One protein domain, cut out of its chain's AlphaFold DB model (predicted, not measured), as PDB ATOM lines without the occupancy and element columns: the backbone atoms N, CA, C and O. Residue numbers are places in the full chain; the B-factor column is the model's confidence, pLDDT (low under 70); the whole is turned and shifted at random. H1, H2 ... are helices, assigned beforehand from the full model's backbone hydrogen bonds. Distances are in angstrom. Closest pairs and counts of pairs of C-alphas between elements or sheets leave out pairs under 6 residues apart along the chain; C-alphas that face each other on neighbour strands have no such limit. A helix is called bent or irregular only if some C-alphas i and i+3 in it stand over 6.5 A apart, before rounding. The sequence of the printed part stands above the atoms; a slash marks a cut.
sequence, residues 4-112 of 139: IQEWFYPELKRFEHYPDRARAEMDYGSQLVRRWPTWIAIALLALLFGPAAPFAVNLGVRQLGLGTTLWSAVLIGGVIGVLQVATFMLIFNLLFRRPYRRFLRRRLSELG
ATOM      1  N   ILE A   4     -24.605  41.004   0.838       87.56
ATOM      2  CA  ILE A   4     -24.173  39.691   1.310       87.56
ATOM      3  C   ILE A   4     -24.176  39.614   2.844       87.56
ATOM      4  O   ILE A   4     -24.741  38.676   3.398       87.56
ATOM      5  N   GLN A   5     -23.597  40.585   3.559       87.12
ATOM      6  CA  GLN A   5     -23.535  40.521   5.027       87.12
ATOM      7  C   GLN A   5     -24.926  40.521   5.663       87.12
ATOM      8  O   GLN A   5     -25.174  39.771   6.604       87.12
ATOM      9  N   GLU A   6     -25.840  41.327   5.130       89.12
ATOM     10  CA  GLU A   6     -27.216  41.410   5.621       89.12
ATOM     11  C   GLU A   6     -28.024  40.144   5.344       89.12
ATOM     12  O   GLU A   6     -28.916  39.796   6.116       89.12
ATOM     13  N   TRP A   7     -27.702  39.439   4.259       89.44
ATOM     14  CA  TRP A   7     -28.287  38.136   3.965       89.44
ATOM     15  C   TRP A   7     -27.800  37.063   4.951       89.44
ATOM     16  O   TRP A   7     -28.585  36.242   5.427       89.44
ATOM     17  N   PHE A   8     -26.518  37.092   5.329       89.69
ATOM     18  CA  PHE A   8     -25.964  36.154   6.312       89.69
ATOM     19  C   PHE A   8     -26.412  36.440   7.755       89.69
ATOM     20  O   PHE A   8     -26.591  35.488   8.530       89.69
ATOM     21  N   TYR A   9     -26.589  37.719   8.100       93.88
ATOM     22  CA  TYR A   9     -26.883  38.211   9.448       93.88
ATOM     23  C   TYR A   9     -28.053  39.206   9.424       93.88
ATOM     24  O   TYR A   9     -27.836  40.420   9.488       93.88
ATOM     25  N   PRO A  10     -29.305  38.719   9.355       93.31
ATOM     26  CA  PRO A  10     -30.483  39.586   9.303       93.31
ATOM     27  C   PRO A  10     -30.628  40.473  10.548       93.31
ATOM     28  O   PRO A  10     -31.240  41.534  10.474       93.31
ATOM     29  N   GLU A  11     -30.032  40.084  11.681       94.31
ATOM     30  CA  GLU A  11     -30.011  40.886  12.908       94.31
ATOM     31  C   GLU A  11     -29.334  42.254  12.718       94.31
ATOM     32  O   GLU A  11     -29.708  43.213  13.385       94.31
ATOM     33  N   LEU A  12     -28.396  42.378  11.772       94.69
ATOM     34  CA  LEU A  12     -27.717  43.647  11.492       94.69
ATOM     35  C   LEU A  12     -28.657  44.713  10.918       94.69
ATOM     36  O   LEU A  12     -28.383  45.898  11.080       94.69
ATOM     37  N   LYS A  13     -29.777  44.313  10.299       94.00
ATOM     38  CA  LYS A  13     -30.791  45.247   9.783       94.00
ATOM     39  C   LYS A  13     -31.591  45.936  10.890       94.00
ATOM     40  O   LYS A  13     -32.244  46.934  10.620       94.00
ATOM     41  N   ARG A  14     -31.579  45.389  12.113       93.75
ATOM     42  CA  ARG A  14     -32.324  45.942  13.257       93.75
ATOM     43  C   ARG A  14     -31.575  47.061  13.977       93.75
ATOM     44  O   ARG A  14     -32.170  47.733  14.806       93.75
ATOM     45  N   PHE A  15     -30.293  47.259  13.683       94.12
ATOM     46  CA  PHE A  15     -29.556  48.407  14.196       94.12
ATOM     47  C   PHE A  15     -29.970  49.645  13.403       94.12
ATOM     48  O   PHE A  15     -29.601  49.787  12.240       94.12
ATOM     49  N   GLU A  16     -30.733  50.535  14.035       92.56
ATOM     50  CA  GLU A  16     -31.185  51.781  13.407       92.56
ATOM     51  C   GLU A  16     -30.014  52.717  13.091       92.56
ATOM     52  O   GLU A  16     -30.050  53.463  12.115       92.56
ATOM     53  N   HIS A  17     -28.974  52.699  13.926       94.19
ATOM     54  CA  HIS A  17     -27.847  53.616  13.832       94.19
ATOM     55  C   HIS A  17     -26.578  52.866  13.413       94.19
ATOM     56  O   HIS A  17     -26.096  51.955  14.089       94.19
ATOM     57  N   TYR A  18     -25.989  53.301  12.296       92.25
ATOM     58  CA  TYR A  18     -24.707  52.802  11.794       92.25
ATOM     59  C   TYR A  18     -23.579  52.731  12.848       92.25
ATOM     60  O   TYR A  18     -22.900  51.700  12.902       92.25
ATOM     61  N   PRO A  19     -23.353  53.754  13.706       94.62
ATOM     62  CA  PRO A  19     -22.276  53.691  14.695       94.62
ATOM     63  C   PRO A  19     -22.454  52.577  15.735       94.62
ATOM     64  O   PRO A  19     -21.458  52.049  16.225       94.62
ATOM     65  N   ASP A  20     -23.683  52.173  16.065       94.00
ATOM     66  CA  ASP A  20     -23.926  51.089  17.029       94.00
ATOM     67  C   ASP A  20     -23.607  49.728  16.429       94.00
ATOM     68  O   ASP A  20     -22.979  48.885  17.074       94.00
ATOM     69  N   ARG A  21     -23.949  49.548  15.150       93.12
ATOM     70  CA  ARG A  21     -23.565  48.363  14.385       93.12
ATOM     71  C   ARG A  21     -22.047  48.222  14.299       93.12
ATOM     72  O   ARG A  21     -21.522  47.156  14.610       93.12
ATOM     73  N   ALA A  22     -21.349  49.285  13.901       93.88
ATOM     74  CA  ALA A  22     -19.893  49.260  13.773       93.88
ATOM     75  C   ALA A  22     -19.214  48.950  15.117       93.88
ATOM     76  O   ALA A  22     -18.297  48.130  15.171       93.88
ATOM     77  N   ARG A  23     -19.711  49.534  16.218       95.31
ATOM     78  CA  ARG A  23     -19.235  49.232  17.575       95.31
ATOM     79  C   ARG A  23     -19.469  47.772  17.959       95.31
ATOM     80  O   ARG A  23     -18.543  47.130  18.441       95.31
ATOM     81  N   ALA A  24     -20.650  47.219  17.692       94.44
ATOM     82  CA  ALA A  24     -20.931  45.810  17.963       94.44
ATOM     83  C   ALA A  24     -20.015  44.864  17.159       94.44
ATOM     84  O   ALA A  24     -19.520  43.873  17.699       94.44
ATOM     85  N   GLU A  25     -19.752  45.175  15.886       94.19
ATOM     86  CA  GLU A  25     -18.829  44.414  15.034       94.19
ATOM     87  C   GLU A  25     -17.383  44.466  15.571       94.19
ATOM     88  O   GLU A  25     -16.733  43.423  15.699       94.19
ATOM     89  N   MET A  26     -16.899  45.652  15.960       94.69
ATOM     90  CA  MET A  26     -15.563  45.843  16.547       94.69
ATOM     91  C   MET A  26     -15.414  45.157  17.915       94.69
ATOM     92  O   MET A  26     -14.415  44.475  18.167       94.69
ATOM     93  N   ASP A  27     -16.420  45.275  18.782       95.31
ATOM     94  CA  ASP A  27     -16.450  44.623  20.093       95.31
ATOM     95  C   ASP A  27     -16.383  43.102  19.959       95.31
ATOM     96  O   ASP A  27     -15.614  42.445  20.662       95.31
ATOM     97  N   TYR A  28     -17.154  42.523  19.035       94.50
ATOM     98  CA  TYR A  28     -17.101  41.085  18.803       94.50
ATOM     99  C   TYR A  28     -15.753  40.652  18.224       94.50
ATOM    100  O   TYR A  28     -15.192  39.649  18.665       94.50
ATOM    101  N   GLY A  29     -15.213  41.413  17.268       92.00
ATOM    102  CA  GLY A  29     -13.909  41.139  16.665       92.00
ATOM    103  C   GLY A  29     -12.790  41.097  17.707       92.00
ATOM    104  O   GLY A  29     -12.032  40.129  17.763       92.00
ATOM    105  N   SER A  30     -12.736  42.091  18.596       93.00
ATOM    106  CA  SER A  30     -11.741  42.131  19.676       93.00
ATOM    107  C   SER A  30     -11.904  40.976  20.674       93.00
ATOM    108  O   SER A  30     -10.915  40.355  21.072       93.00
ATOM    109  N   GLN A  31     -13.143  40.611  21.028       92.31
ATOM    110  CA  GLN A  31     -13.414  39.452  21.885       92.31
ATOM    111  C   GLN A  31     -13.014  38.131  21.223       92.31
ATOM    112  O   GLN A  31     -12.493  37.245  21.900       92.31
ATOM    113  N   LEU A  32     -13.240  37.991  19.916       89.38
ATOM    114  CA  LEU A  32     -12.898  36.794  19.155       89.38
ATOM    115  C   LEU A  32     -11.379  36.609  19.066       89.38
ATOM    116  O   LEU A  32     -10.881  35.525  19.356       89.38
ATOM    117  N   VAL A  33     -10.636  37.672  18.749       88.06
ATOM    118  CA  VAL A  33      -9.164  37.634  18.684       88.06
ATOM    119  C   VAL A  33      -8.553  37.298  20.046       88.06
ATOM    120  O   VAL A  33      -7.534  36.615  20.113       88.06
ATOM    121  N   ARG A  34      -9.185  37.717  21.149       91.62
ATOM    122  CA  ARG A  34      -8.689  37.445  22.505       91.62
ATOM    123  C   ARG A  34      -8.960  36.016  22.988       91.62
ATOM    124  O   ARG A  34      -8.334  35.566  23.947       91.62
ATOM    125  N   ARG A  35      -9.873  35.273  22.353       89.56
ATOM    126  CA  ARG A  35     -10.162  33.881  22.721       89.56
ATOM    127  C   ARG A  35      -9.096  32.956  22.133       89.56
ATOM    128  O   ARG A  35      -9.167  32.540  20.986       89.56
ATOM    129  N   TRP A  36      -8.120  32.563  22.945       83.69
ATOM    130  CA  TRP A  36      -7.097  31.591  22.535       83.69
ATOM    131  C   TRP A  36      -7.657  30.290  21.905       83.69
ATOM    132  O   TRP A  36      -7.126  29.865  20.876       83.69
ATOM    133  N   PRO A  37      -8.777  29.702  22.388       87.12
ATOM    134  CA  PRO A  37      -9.349  28.502  21.772       87.12
ATOM    135  C   PRO A  37      -9.791  28.683  20.316       87.12
ATOM    136  O   PRO A  37      -9.752  27.722  19.551       87.12
ATOM    137  N   THR A  38     -10.200  29.888  19.897       84.69
ATOM    138  CA  THR A  38     -10.600  30.110  18.499       84.69
ATOM    139  C   THR A  38      -9.402  30.110  17.567       84.69
ATOM    140  O   THR A  38      -9.508  29.579  16.468       84.69
ATOM    141  N   TRP A  39      -8.242  30.595  18.012       86.88
ATOM    142  CA  TRP A  39      -7.007  30.480  17.237       86.88
ATOM    143  C   TRP A  39      -6.512  29.043  17.143       86.88
ATOM    144  O   TRP A  39      -6.110  28.626  16.062       86.88
ATOM    145  N   ILE A  40      -6.611  28.265  18.227       88.56
ATOM    146  CA  ILE A  40      -6.322  26.824  18.185       88.56
ATOM    147  C   ILE A  40      -7.247  26.138  17.175       88.56
ATOM    148  O   ILE A  40      -6.773  25.387  16.328       88.56
ATOM    149  N   ALA A  41      -8.550  26.424  17.212       87.44
ATOM    150  CA  ALA A  41      -9.497  25.851  16.262       87.44
ATOM    151  C   ALA A  41      -9.176  26.249  14.813       87.44
ATOM    152  O   ALA A  41      -9.184  25.389  13.939       87.44
ATOM    153  N   ILE A  42      -8.839  27.517  14.551       87.06
ATOM    154  CA  ILE A  42      -8.419  27.985  13.219       87.06
ATOM    155  C   ILE A  42      -7.139  27.278  12.772       87.06
ATOM    156  O   ILE A  42      -7.065  26.843  11.629       87.06
ATOM    157  N   ALA A  43      -6.150  27.131  13.654       89.06
ATOM    158  CA  ALA A  43      -4.899  26.452  13.341       89.06
ATOM    159  C   ALA A  43      -5.120  24.961  13.043       89.06
ATOM    160  O   ALA A  43      -4.594  24.452  12.058       89.06
ATOM    161  N   LEU A  44      -5.949  24.273  13.835       87.62
ATOM    162  CA  LEU A  44      -6.321  22.876  13.597       87.62
ATOM    163  C   LEU A  44      -7.109  22.712  12.293       87.62
ATOM    164  O   LEU A  44      -6.849  21.776  11.546       87.62
ATOM    165  N   LEU A  45      -8.027  23.635  11.987       86.25
ATOM    166  CA  LEU A  45      -8.719  23.678  10.698       86.25
ATOM    167  C   LEU A  45      -7.723  23.887   9.552       86.25
ATOM    168  O   LEU A  45      -7.750  23.143   8.580       86.25
ATOM    169  N   ALA A  46      -6.823  24.861   9.661       86.88
ATOM    170  CA  ALA A  46      -5.819  25.134   8.639       86.88
ATOM    171  C   ALA A  46      -4.868  23.946   8.432       86.88
ATOM    172  O   ALA A  46      -4.458  23.685   7.308       86.88
ATOM    173  N   LEU A  47      -4.553  23.198   9.490       85.56
ATOM    174  CA  LEU A  47      -3.754  21.980   9.405       85.56
ATOM    175  C   LEU A  47      -4.530  20.833   8.736       85.56
ATOM    176  O   LEU A  47      -4.001  20.173   7.845       85.56
ATOM    177  N   LEU A  48      -5.784  20.615   9.142       82.62
ATOM    178  CA  LEU A  48      -6.637  19.523   8.662       82.62
ATOM    179  C   LEU A  48      -7.119  19.725   7.218       82.62
ATOM    180  O   LEU A  48      -7.264  18.760   6.473       82.62
ATOM    181  N   PHE A  49      -7.383  20.971   6.830       80.62
ATOM    182  CA  PHE A  49      -7.895  21.352   5.510       80.62
ATOM    183  C   PHE A  49      -6.830  21.987   4.613       80.62
ATOM    184  O   PHE A  49      -7.098  22.303   3.457       80.62
ATOM    185  N   GLY A  50      -5.625  22.187   5.141       79.56
ATOM    186  CA  GLY A  50      -4.492  22.703   4.393       79.56
ATOM    187  C   GLY A  50      -3.889  21.670   3.439       79.56
ATOM    188  O   GLY A  50      -4.346  20.528   3.358       79.56
ATOM    189  N   PRO A  51      -2.802  22.037   2.741       75.75
ATOM    190  CA  PRO A  51      -2.158  21.189   1.734       75.75
ATOM    191  C   PRO A  51      -1.612  19.866   2.294       75.75
ATOM    192  O   PRO A  51      -1.395  18.924   1.535       75.75
ATOM    193  N   ALA A  52      -1.436  19.761   3.613       78.25
ATOM    194  CA  ALA A  52      -0.960  18.553   4.278       78.25
ATOM    195  C   ALA A  52      -1.912  17.356   4.103       78.25
ATOM    196  O   ALA A  52      -1.447  16.239   3.883       78.25
ATOM    197  N   ALA A  53      -3.230  17.572   4.145       76.50
ATOM    198  CA  ALA A  53      -4.209  16.494   4.013       76.50
ATOM    199  C   ALA A  53      -4.229  15.838   2.615       76.50
ATOM    200  O   ALA A  53      -4.055  14.620   2.540       76.50
ATOM    201  N   PRO A  54      -4.373  16.579   1.495       73.44
ATOM    202  CA  PRO A  54      -4.305  15.974   0.166       73.44
ATOM    203  C   PRO A  54      -2.918  15.389  -0.129       73.44
ATOM    204  O   PRO A  54      -2.824  14.364  -0.806       73.44
ATOM    205  N   PHE A  55      -1.848  15.980   0.417       82.44
ATOM    206  CA  PHE A  55      -0.499  15.430   0.300       82.44
ATOM    207  C   PHE A  55      -0.363  14.071   1.004       82.44
ATOM    208  O   PHE A  55       0.129  13.120   0.401       82.44
ATOM    209  N   ALA A  56      -0.858  13.944   2.241       82.19
ATOM    210  CA  ALA A  56      -0.834  12.690   2.995       82.19
ATOM    211  C   ALA A  56      -1.649  11.584   2.308       82.19
ATOM    212  O   ALA A  56      -1.190  10.446   2.213       82.19
ATOM    213  N   VAL A  57      -2.823  11.926   1.765       78.69
ATOM    214  CA  VAL A  57      -3.650  10.991   0.984       78.69
ATOM    215  C   VAL A  57      -2.900  10.524  -0.264       78.69
ATOM    216  O   VAL A  57      -2.838   9.325  -0.527       78.69
ATOM    217  N   ASN A  58      -2.282  11.443  -1.012       79.75
ATOM    218  CA  ASN A  58      -1.511  11.096  -2.207       79.75
ATOM    219  C   ASN A  58      -0.326  10.172  -1.880       79.75
ATOM    220  O   ASN A  58      -0.100   9.185  -2.582       79.75
ATOM    221  N   LEU A  59       0.399  10.465  -0.797       85.38
ATOM    222  CA  LEU A  59       1.539   9.671  -0.349       85.38
ATOM    223  C   LEU A  59       1.117   8.254   0.068       85.38
ATOM    224  O   LEU A  59       1.731   7.284  -0.372       85.38
ATOM    225  N   GLY A  60       0.054   8.127   0.871       81.81
ATOM    226  CA  GLY A  60      -0.441   6.831   1.345       81.81
ATOM    227  C   GLY A  60      -0.938   5.944   0.205       81.81
ATOM    228  O   GLY A  60      -0.617   4.761   0.141       81.81
ATOM    229  N   VAL A  61      -1.642   6.536  -0.759       80.12
ATOM    230  CA  VAL A  61      -2.096   5.842  -1.966       80.12
ATOM    231  C   VAL A  61      -0.922   5.303  -2.791       80.12
ATOM    232  O   VAL A  61      -0.964   4.153  -3.228       80.12
ATOM    233  N   ARG A  62       0.154   6.089  -2.952       81.12
ATOM    234  CA  ARG A  62       1.383   5.637  -3.629       81.12
ATOM    235  C   ARG A  62       2.081   4.503  -2.877       81.12
ATOM    236  O   ARG A  62       2.547   3.564  -3.513       81.12
ATOM    237  N   GLN A  63       2.151   4.577  -1.546       86.31
ATOM    238  CA  GLN A  63       2.804   3.549  -0.725       86.31
ATOM    239  C   GLN A  63       2.076   2.202  -0.750       86.31
ATOM    240  O   GLN A  63       2.727   1.164  -0.706       86.31
ATOM    241  N   LEU A  64       0.746   2.201  -0.857       83.31
ATOM    242  CA  LEU A  64      -0.048   0.969  -0.883       83.31
ATOM    243  C   LEU A  64       0.038   0.207  -2.216       83.31
ATOM    244  O   LEU A  64      -0.604  -0.831  -2.357       83.31
ATOM    245  N   GLY A  65       0.780   0.713  -3.209       78.94
ATOM    246  CA  GLY A  65       0.893   0.077  -4.526       78.94
ATOM    247  C   GLY A  65      -0.442  -0.025  -5.268       78.94
ATOM    248  O   GLY A  65      -0.543  -0.727  -6.274       78.94
ATOM    249  N   LEU A  66      -1.474   0.675  -4.783       75.06
ATOM    250  CA  LEU A  66      -2.756   0.795  -5.449       75.06
ATOM    251  C   LEU A  66      -2.495   1.590  -6.720       75.06
ATOM    252  O   LEU A  66      -2.292   2.802  -6.667       75.06
ATOM    253  N   GLY A  67      -2.439   0.895  -7.858       64.69
ATOM    254  CA  GLY A  67      -2.308   1.518  -9.166       64.69
ATOM    255  C   GLY A  67      -3.459   2.493  -9.361       64.69
ATOM    256  O   GLY A  67      -4.561   2.102  -9.740       64.69
ATOM    257  N   THR A  68      -3.234   3.767  -9.052       64.19
ATOM    258  CA  THR A  68      -4.267   4.771  -9.228       64.19
ATOM    259  C   THR A  68      -4.390   5.053 -10.696       64.19
ATOM    260  O   THR A  68      -3.629   5.835 -11.268       64.19
ATOM    261  N   THR A  69      -5.405   4.454 -11.296       78.50
ATOM    262  CA  THR A  69      -6.005   5.070 -12.466       78.50
ATOM    263  C   THR A  69      -6.379   6.512 -12.111       78.50
ATOM    264  O   THR A  69      -6.759   6.819 -10.974       78.50
ATOM    265  N   LEU A  70      -6.260   7.417 -13.083       75.38
ATOM    266  CA  LEU A  70      -6.626   8.825 -12.910       75.38
ATOM    267  C   LEU A  70      -8.040   8.958 -12.305       75.38
ATOM    268  O   LEU A  70      -8.273   9.772 -11.416       75.38
ATOM    269  N   TRP A  71      -8.958   8.081 -12.722       77.00
ATOM    270  CA  TRP A  71     -10.344   8.046 -12.267       77.00
ATOM    271  C   TRP A  71     -10.508   7.737 -10.780       77.00
ATOM    272  O   TRP A  71     -11.236   8.453 -10.096       77.00
ATOM    273  N   SER A  72      -9.817   6.727 -10.245       76.88
ATOM    274  CA  SER A  72      -9.912   6.416  -8.814       76.88
ATOM    275  C   SER A  72      -9.350   7.549  -7.951       76.88
ATOM    276  O   SER A  72      -9.920   7.863  -6.909       76.88
ATOM    277  N   ALA A  73      -8.282   8.216  -8.403       75.88
ATOM    278  CA  ALA A  73      -7.729   9.379  -7.708       75.88
ATOM    279  C   ALA A  73      -8.706  10.567  -7.699       75.88
ATOM    280  O   ALA A  73      -8.884  11.207  -6.662       75.88
ATOM    281  N   VAL A  74      -9.377  10.829  -8.826       81.75
ATOM    282  CA  VAL A  74     -10.393  11.887  -8.936       81.75
ATOM    283  C   VAL A  74     -11.596  11.599  -8.039       81.75
ATOM    284  O   VAL A  74     -12.044  12.495  -7.329       81.75
ATOM    285  N   LEU A  75     -12.099  10.361  -8.013       85.75
ATOM    286  CA  LEU A  75     -13.246   9.994  -7.175       85.75
ATOM    287  C   LEU A  75     -12.922  10.104  -5.682       85.75
ATOM    288  O   LEU A  75     -13.669  10.737  -4.938       85.75
ATOM    289  N   ILE A  76     -11.791   9.540  -5.247       82.00
ATOM    290  CA  ILE A  76     -11.359   9.599  -3.844       82.00
ATOM    291  C   ILE A  76     -11.112  11.054  -3.430       82.00
ATOM    292  O   ILE A  76     -11.618  11.496  -2.399       82.00
ATOM    293  N   GLY A  77     -10.392  11.823  -4.252       82.19
ATOM    294  CA  GLY A  77     -10.143  13.242  -4.003       82.19
ATOM    295  C   GLY A  77     -11.431  14.065  -3.947       82.19
ATOM    296  O   GLY A  77     -11.579  14.903  -3.062       82.19
ATOM    297  N   GLY A  78     -12.388  13.786  -4.835       86.06
ATOM    298  CA  GLY A  78     -13.695  14.440  -4.859       86.06
ATOM    299  C   GLY A  78     -14.501  14.186  -3.586       86.06
ATOM    300  O   GLY A  78     -14.975  15.136  -2.965       86.06
ATOM    301  N   VAL A  79     -14.608  12.926  -3.147       87.88
ATOM    302  CA  VAL A  79     -15.325  12.569  -1.909       87.88
ATOM    303  C   VAL A  79     -14.675  13.226  -0.693       87.88
ATOM    304  O   VAL A  79     -15.370  13.837   0.119       87.88
ATOM    305  N   ILE A  80     -13.345  13.157  -0.586       84.50
ATOM    306  CA  ILE A  80     -12.604  13.794   0.509       84.50
ATOM    307  C   ILE A  80     -12.828  15.307   0.489       84.50
ATOM    308  O   ILE A  80     -13.142  15.879   1.527       84.50
ATOM    309  N   GLY A  81     -12.748  15.948  -0.678       85.50
ATOM    310  CA  GLY A  81     -12.981  17.385  -0.825       85.50
ATOM    311  C   GLY A  81     -14.386  17.807  -0.388       85.50
ATOM    312  O   GLY A  81     -14.537  18.781   0.348       85.50
ATOM    313  N   VAL A  82     -15.420  17.048  -0.764       91.06
ATOM    314  CA  VAL A  82     -16.805  17.323  -0.344       91.06
ATOM    315  C   VAL A  82     -16.960  17.191   1.169       91.06
ATOM    316  O   VAL A  82     -17.488  18.101   1.814       91.06
ATOM    317  N   LEU A  83     -16.469  16.094   1.755       89.31
ATOM    318  CA  LEU A  83     -16.497  15.893   3.207       89.31
ATOM    319  C   LEU A  83     -15.734  17.002   3.931       89.31
ATOM    320  O   LEU A  83     -16.161  17.464   4.994       89.31
ATOM    321  N   GLN A  84     -14.637  17.466   3.337       85.62
ATOM    322  CA  GLN A  84     -13.830  18.522   3.908       85.62
ATOM    323  C   GLN A  84     -14.571  19.861   3.943       85.62
ATOM    324  O   GLN A  84     -14.670  20.483   5.001       85.62
ATOM    325  N   VAL A  85     -15.161  20.271   2.819       88.81
ATOM    326  CA  VAL A  85     -15.963  21.499   2.733       88.81
ATOM    327  C   VAL A  85     -17.171  21.432   3.670       88.81
ATOM    328  O   VAL A  85     -17.446  22.402   4.378       88.81
ATOM    329  N   ALA A  86     -17.868  20.293   3.732       92.69
ATOM    330  CA  ALA A  86     -19.010  20.111   4.627       92.69
ATOM    331  C   ALA A  86     -18.605  20.250   6.104       92.69
ATOM    332  O   ALA A  86     -19.257  20.965   6.868       92.69
ATOM    333  N   THR A  87     -17.493  19.621   6.494       90.06
ATOM    334  CA  THR A  87     -16.958  19.698   7.862       90.06
ATOM    335  C   THR A  87     -16.507  21.117   8.203       90.06
ATOM    336  O   THR A  87     -16.842  21.628   9.271       90.06
ATOM    337  N   PHE A  88     -15.815  21.794   7.283       88.62
ATOM    338  CA  PHE A  88     -15.416  23.190   7.453       88.62
ATOM    339  C   PHE A  88     -16.631  24.106   7.642       88.62
ATOM    340  O   PHE A  88     -16.668  24.887   8.591       88.62
ATOM    341  N   MET A  89     -17.657  23.977   6.794       91.38
ATOM    342  CA  MET A  89     -18.896  24.756   6.901       91.38
ATOM    343  C   MET A  89     -19.617  24.511   8.231       91.38
ATOM    344  O   MET A  89     -20.112  25.457   8.849       91.38
ATOM    345  N   LEU A  90     -19.650  23.260   8.701       92.56
ATOM    346  CA  LEU A  90     -20.232  22.906   9.994       92.56
ATOM    347  C   LEU A  90     -19.473  23.576  11.146       92.56
ATOM    348  O   LEU A  90     -20.087  24.260  11.966       92.56
ATOM    349  N   ILE A  91     -18.147  23.430  11.185       90.06
ATOM    350  CA  ILE A  91     -17.312  24.025  12.235       90.06
ATOM    351  C   ILE A  91     -17.413  25.550  12.191       90.06
ATOM    352  O   ILE A  91     -17.595  26.181  13.233       90.06
ATOM    353  N   PHE A  92     -17.382  26.149  11.000       89.12
ATOM    354  CA  PHE A  92     -17.543  27.588  10.831       89.12
ATOM    355  C   PHE A  92     -18.884  28.080  11.397       89.12
ATOM    356  O   PHE A  92     -18.949  29.063  12.141       89.12
ATOM    357  N   ASN A  93     -19.969  27.360  11.099       90.88
ATOM    358  CA  ASN A  93     -21.298  27.690  11.597       90.88
ATOM    359  C   ASN A  93     -21.376  27.588  13.133       90.88
ATOM    360  O   ASN A  93     -21.941  28.462  13.795       90.88
ATOM    361  N   LEU A  94     -20.775  26.549  13.714       90.81
ATOM    362  CA  LEU A  94     -20.801  26.311  15.156       90.81
ATOM    363  C   LEU A  94     -19.908  27.278  15.943       90.81
ATOM    364  O   LEU A  94     -20.347  27.782  16.977       90.81
ATOM    365  N   LEU A  95     -18.693  27.553  15.466       89.75
ATOM    366  CA  LEU A  95     -17.701  28.348  16.194       89.75
ATOM    367  C   LEU A  95     -17.814  29.851  15.945       89.75
ATOM    368  O   LEU A  95     -17.561  30.633  16.858       89.75
ATOM    369  N   PHE A  96     -18.205  30.269  14.741       89.75
ATOM    370  CA  PHE A  96     -18.241  31.689  14.384       89.75
ATOM    371  C   PHE A  96     -19.668  32.195  14.252       89.75
ATOM    372  O   PHE A  96     -20.046  33.161  14.915       89.75
ATOM    373  N   ARG A  97     -20.494  31.522  13.442       93.00
ATOM    374  CA  ARG A  97     -21.820  32.045  13.089       93.00
ATOM    375  C   ARG A  97     -22.785  32.057  14.273       93.00
ATOM    376  O   ARG A  97     -23.420  33.080  14.530       93.00
ATOM    377  N   ARG A  98     -22.920  30.942  14.999       92.88
ATOM    378  CA  ARG A  98     -23.848  30.845  16.141       92.88
ATOM    379  C   ARG A  98     -23.489  31.811  17.280       92.88
ATOM    380  O   ARG A  98     -24.393  32.524  17.722       92.88
ATOM    381  N   PRO A  99     -22.227  31.892  17.751       93.56
ATOM    382  CA  PRO A  99     -21.869  32.817  18.822       93.56
ATOM    383  C   PRO A  99     -22.019  34.276  18.402       93.56
ATOM    384  O   PRO A  99     -22.529  35.068  19.189       93.56
ATOM    385  N   TYR A 100     -21.676  34.613  17.155       94.88
ATOM    386  CA  TYR A 100     -21.828  35.972  16.643       94.88
ATOM    387  C   TYR A 100     -23.293  36.412  16.594       94.88
ATOM    388  O   TYR A 100     -23.637  37.473  17.107       94.88
ATOM    389  N   ARG A 101     -24.201  35.569  16.082       95.69
ATOM    390  CA  ARG A 101     -25.642  35.879  16.092       95.69
ATOM    391  C   ARG A 101     -26.183  36.047  17.508       95.69
ATOM    392  O   ARG A 101     -26.929  36.985  17.766       95.69
ATOM    393  N   ARG A 102     -25.793  35.170  18.441       95.25
ATOM    394  CA  ARG A 102     -26.174  35.310  19.857       95.25
ATOM    395  C   ARG A 102     -25.651  36.614  20.456       95.25
ATOM    396  O   ARG A 102     -26.385  37.267  21.187       95.25
ATOM    397  N   PHE A 103     -24.419  36.996  20.132       96.06
ATOM    398  CA  PHE A 103     -23.828  38.257  20.567       96.06
ATOM    399  C   PHE A 103     -24.610  39.464  20.034       96.06
ATOM    400  O   PHE A 103     -25.019  40.311  20.824       96.06
ATOM    401  N   LEU A 104     -24.907  39.504  18.731       96.38
ATOM    402  CA  LEU A 104     -25.694  40.586  18.129       96.38
ATOM    403  C   LEU A 104     -27.076  40.723  18.776       96.38
ATOM    404  O   LEU A 104     -27.508  41.828  19.073       96.38
ATOM    405  N   ARG A 105     -27.761  39.607  19.051       96.06
ATOM    406  CA  ARG A 105     -29.089  39.614  19.696       96.06
ATOM    407  C   ARG A 105     -29.049  40.123  21.134       96.06
ATOM    408  O   ARG A 105     -29.972  40.812  21.557       96.06
ATOM    409  N   ARG A 106     -27.979  39.807  21.871       95.50
ATOM    410  CA  ARG A 106     -27.743  40.372  23.207       95.50
ATOM    411  C   ARG A 106     -27.545  41.882  23.125       95.50
ATOM    412  O   ARG A 106     -28.249  42.600  23.816       95.50
ATOM    413  N   ARG A 107     -26.697  42.356  22.204       96.06
ATOM    414  CA  ARG A 107     -26.497  43.796  21.977       96.06
ATOM    415  C   ARG A 107     -27.781  44.518  21.570       96.06
ATOM    416  O   ARG A 107     -28.050  45.590  22.086       96.06
ATOM    417  N   LEU A 108     -28.604  43.924  20.705       95.56
ATOM    418  CA  LEU A 108     -29.917  44.486  20.364       95.56
ATOM    419  C   LEU A 108     -30.823  44.606  21.597       95.56
ATOM    420  O   LEU A 108     -31.463  45.633  21.786       95.56
ATOM    421  N   SER A 109     -30.831  43.590  22.463       94.06
ATOM    422  CA  SER A 109     -31.628  43.620  23.696       94.06
ATOM    423  C   SER A 109     -31.126  44.691  24.673       94.06
ATOM    424  O   SER A 109     -31.936  45.394  25.265       94.06
ATOM    425  N   GLU A 110     -29.807  44.880  24.780       93.75
ATOM    426  CA  GLU A 110     -29.188  45.964  25.566       93.75
ATOM    427  C   GLU A 110     -29.533  47.364  25.029       93.75
ATOM    428  O   GLU A 110     -29.592  48.317  25.799       93.75
ATOM    429  N   LEU A 111     -29.805  47.489  23.726       94.25
ATOM    430  CA  LEU A 111     -30.268  48.724  23.082       94.25
ATOM    431  C   LEU A 111     -31.790  48.933  23.193       94.25
ATOM    432  O   LEU A 111     -32.335  49.831  22.557       94.25
ATOM    433  N   GLY A 112     -32.498  48.108  23.971       94.19
ATOM    434  CA  GLY A 112     -33.948  48.214  24.144       94.19
ATOM    435  C   GLY A 112     -34.769  47.607  23.001       94.19
ATOM    436  O   GLY A 112     -35.972  47.845  22.920       94.19
TER     437      GLY A 112
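This is residues 4 to 112 of the 139 residues of an uncharacterized protein of Phycisphaerae bacterium (UniProt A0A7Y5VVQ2). One long, nearly straight helix, H6, makes the length of a thin, open rod, and H3, H4 and H5 form a broken line of helices that runs back along it. H3 crosses H6b, H4 and H5 follow beside H6a with few contacts, the short H1 and H2 sit at the H6b end, and residues 62 to 67 stick out at the far end. The printed part has 109 residues with six named helices, H1 to H6 in order, and no named strand: all helix. It is extended, with a radius of gyration of the C-alphas of 20.2 A and spans of 66 by 28 by 17 A.

H6, residues 70 to 110, was assigned as one helix by its hydrogen bonds but is bent: C-alphas 95 and 98 are 6.6 A apart. Its arms are H6a, residues 70 to 95, 36.8 A long from C-alpha 70 at (-6.626, 8.825, -12.910), and H6b, residues 98 to 110, 18.6 A long and ending with C-alpha 110 at (-29.188, 45.964, 25.566). H3 is residues 18 to 34, 24.6 A; H4 36 to 49, 19.9 A; H5 52 to 63, 16.3 A; H1 4 to 8, 6.4 A; H2 10 to 14, 7.7 A.

H6 is the hub. H6a, with residues 84 to 95 alone, touches H4 at a shallow tilt of 12 degrees, opposite ways; C-alphas of Gln 84 and Phe 49 are closest, 6.8 A. H5 is close to H6a but not clearly touching, Pro 54 to Gly 77 being the closest C-alphas, 7.7 A. H3, with residues 24 to 28 alone, touches H6b at a steep tilt of 46 degrees, opposite ways, C-alphas of Ala 24 and Leu 104 closest at 7.1 A. H2 touches H6b, closest C-alphas Glu 11 and Leu 104, 6.8 A. H1 is apart from H6b. Every O i to N i+4 pair is within hydrogen-bond range in H1, H3, H4, H5, H6a and H6b; H2 has 0 of 1, but 2 of 2 O i to N i+3 pairs.

The C-alphas of Gly 65 and Gly 112 are the farthest apart, 66.0 A. The printed part has no cut and no long link. Mean pLDDT of the printed part is 87.9; residues 67 to 68 are under 70.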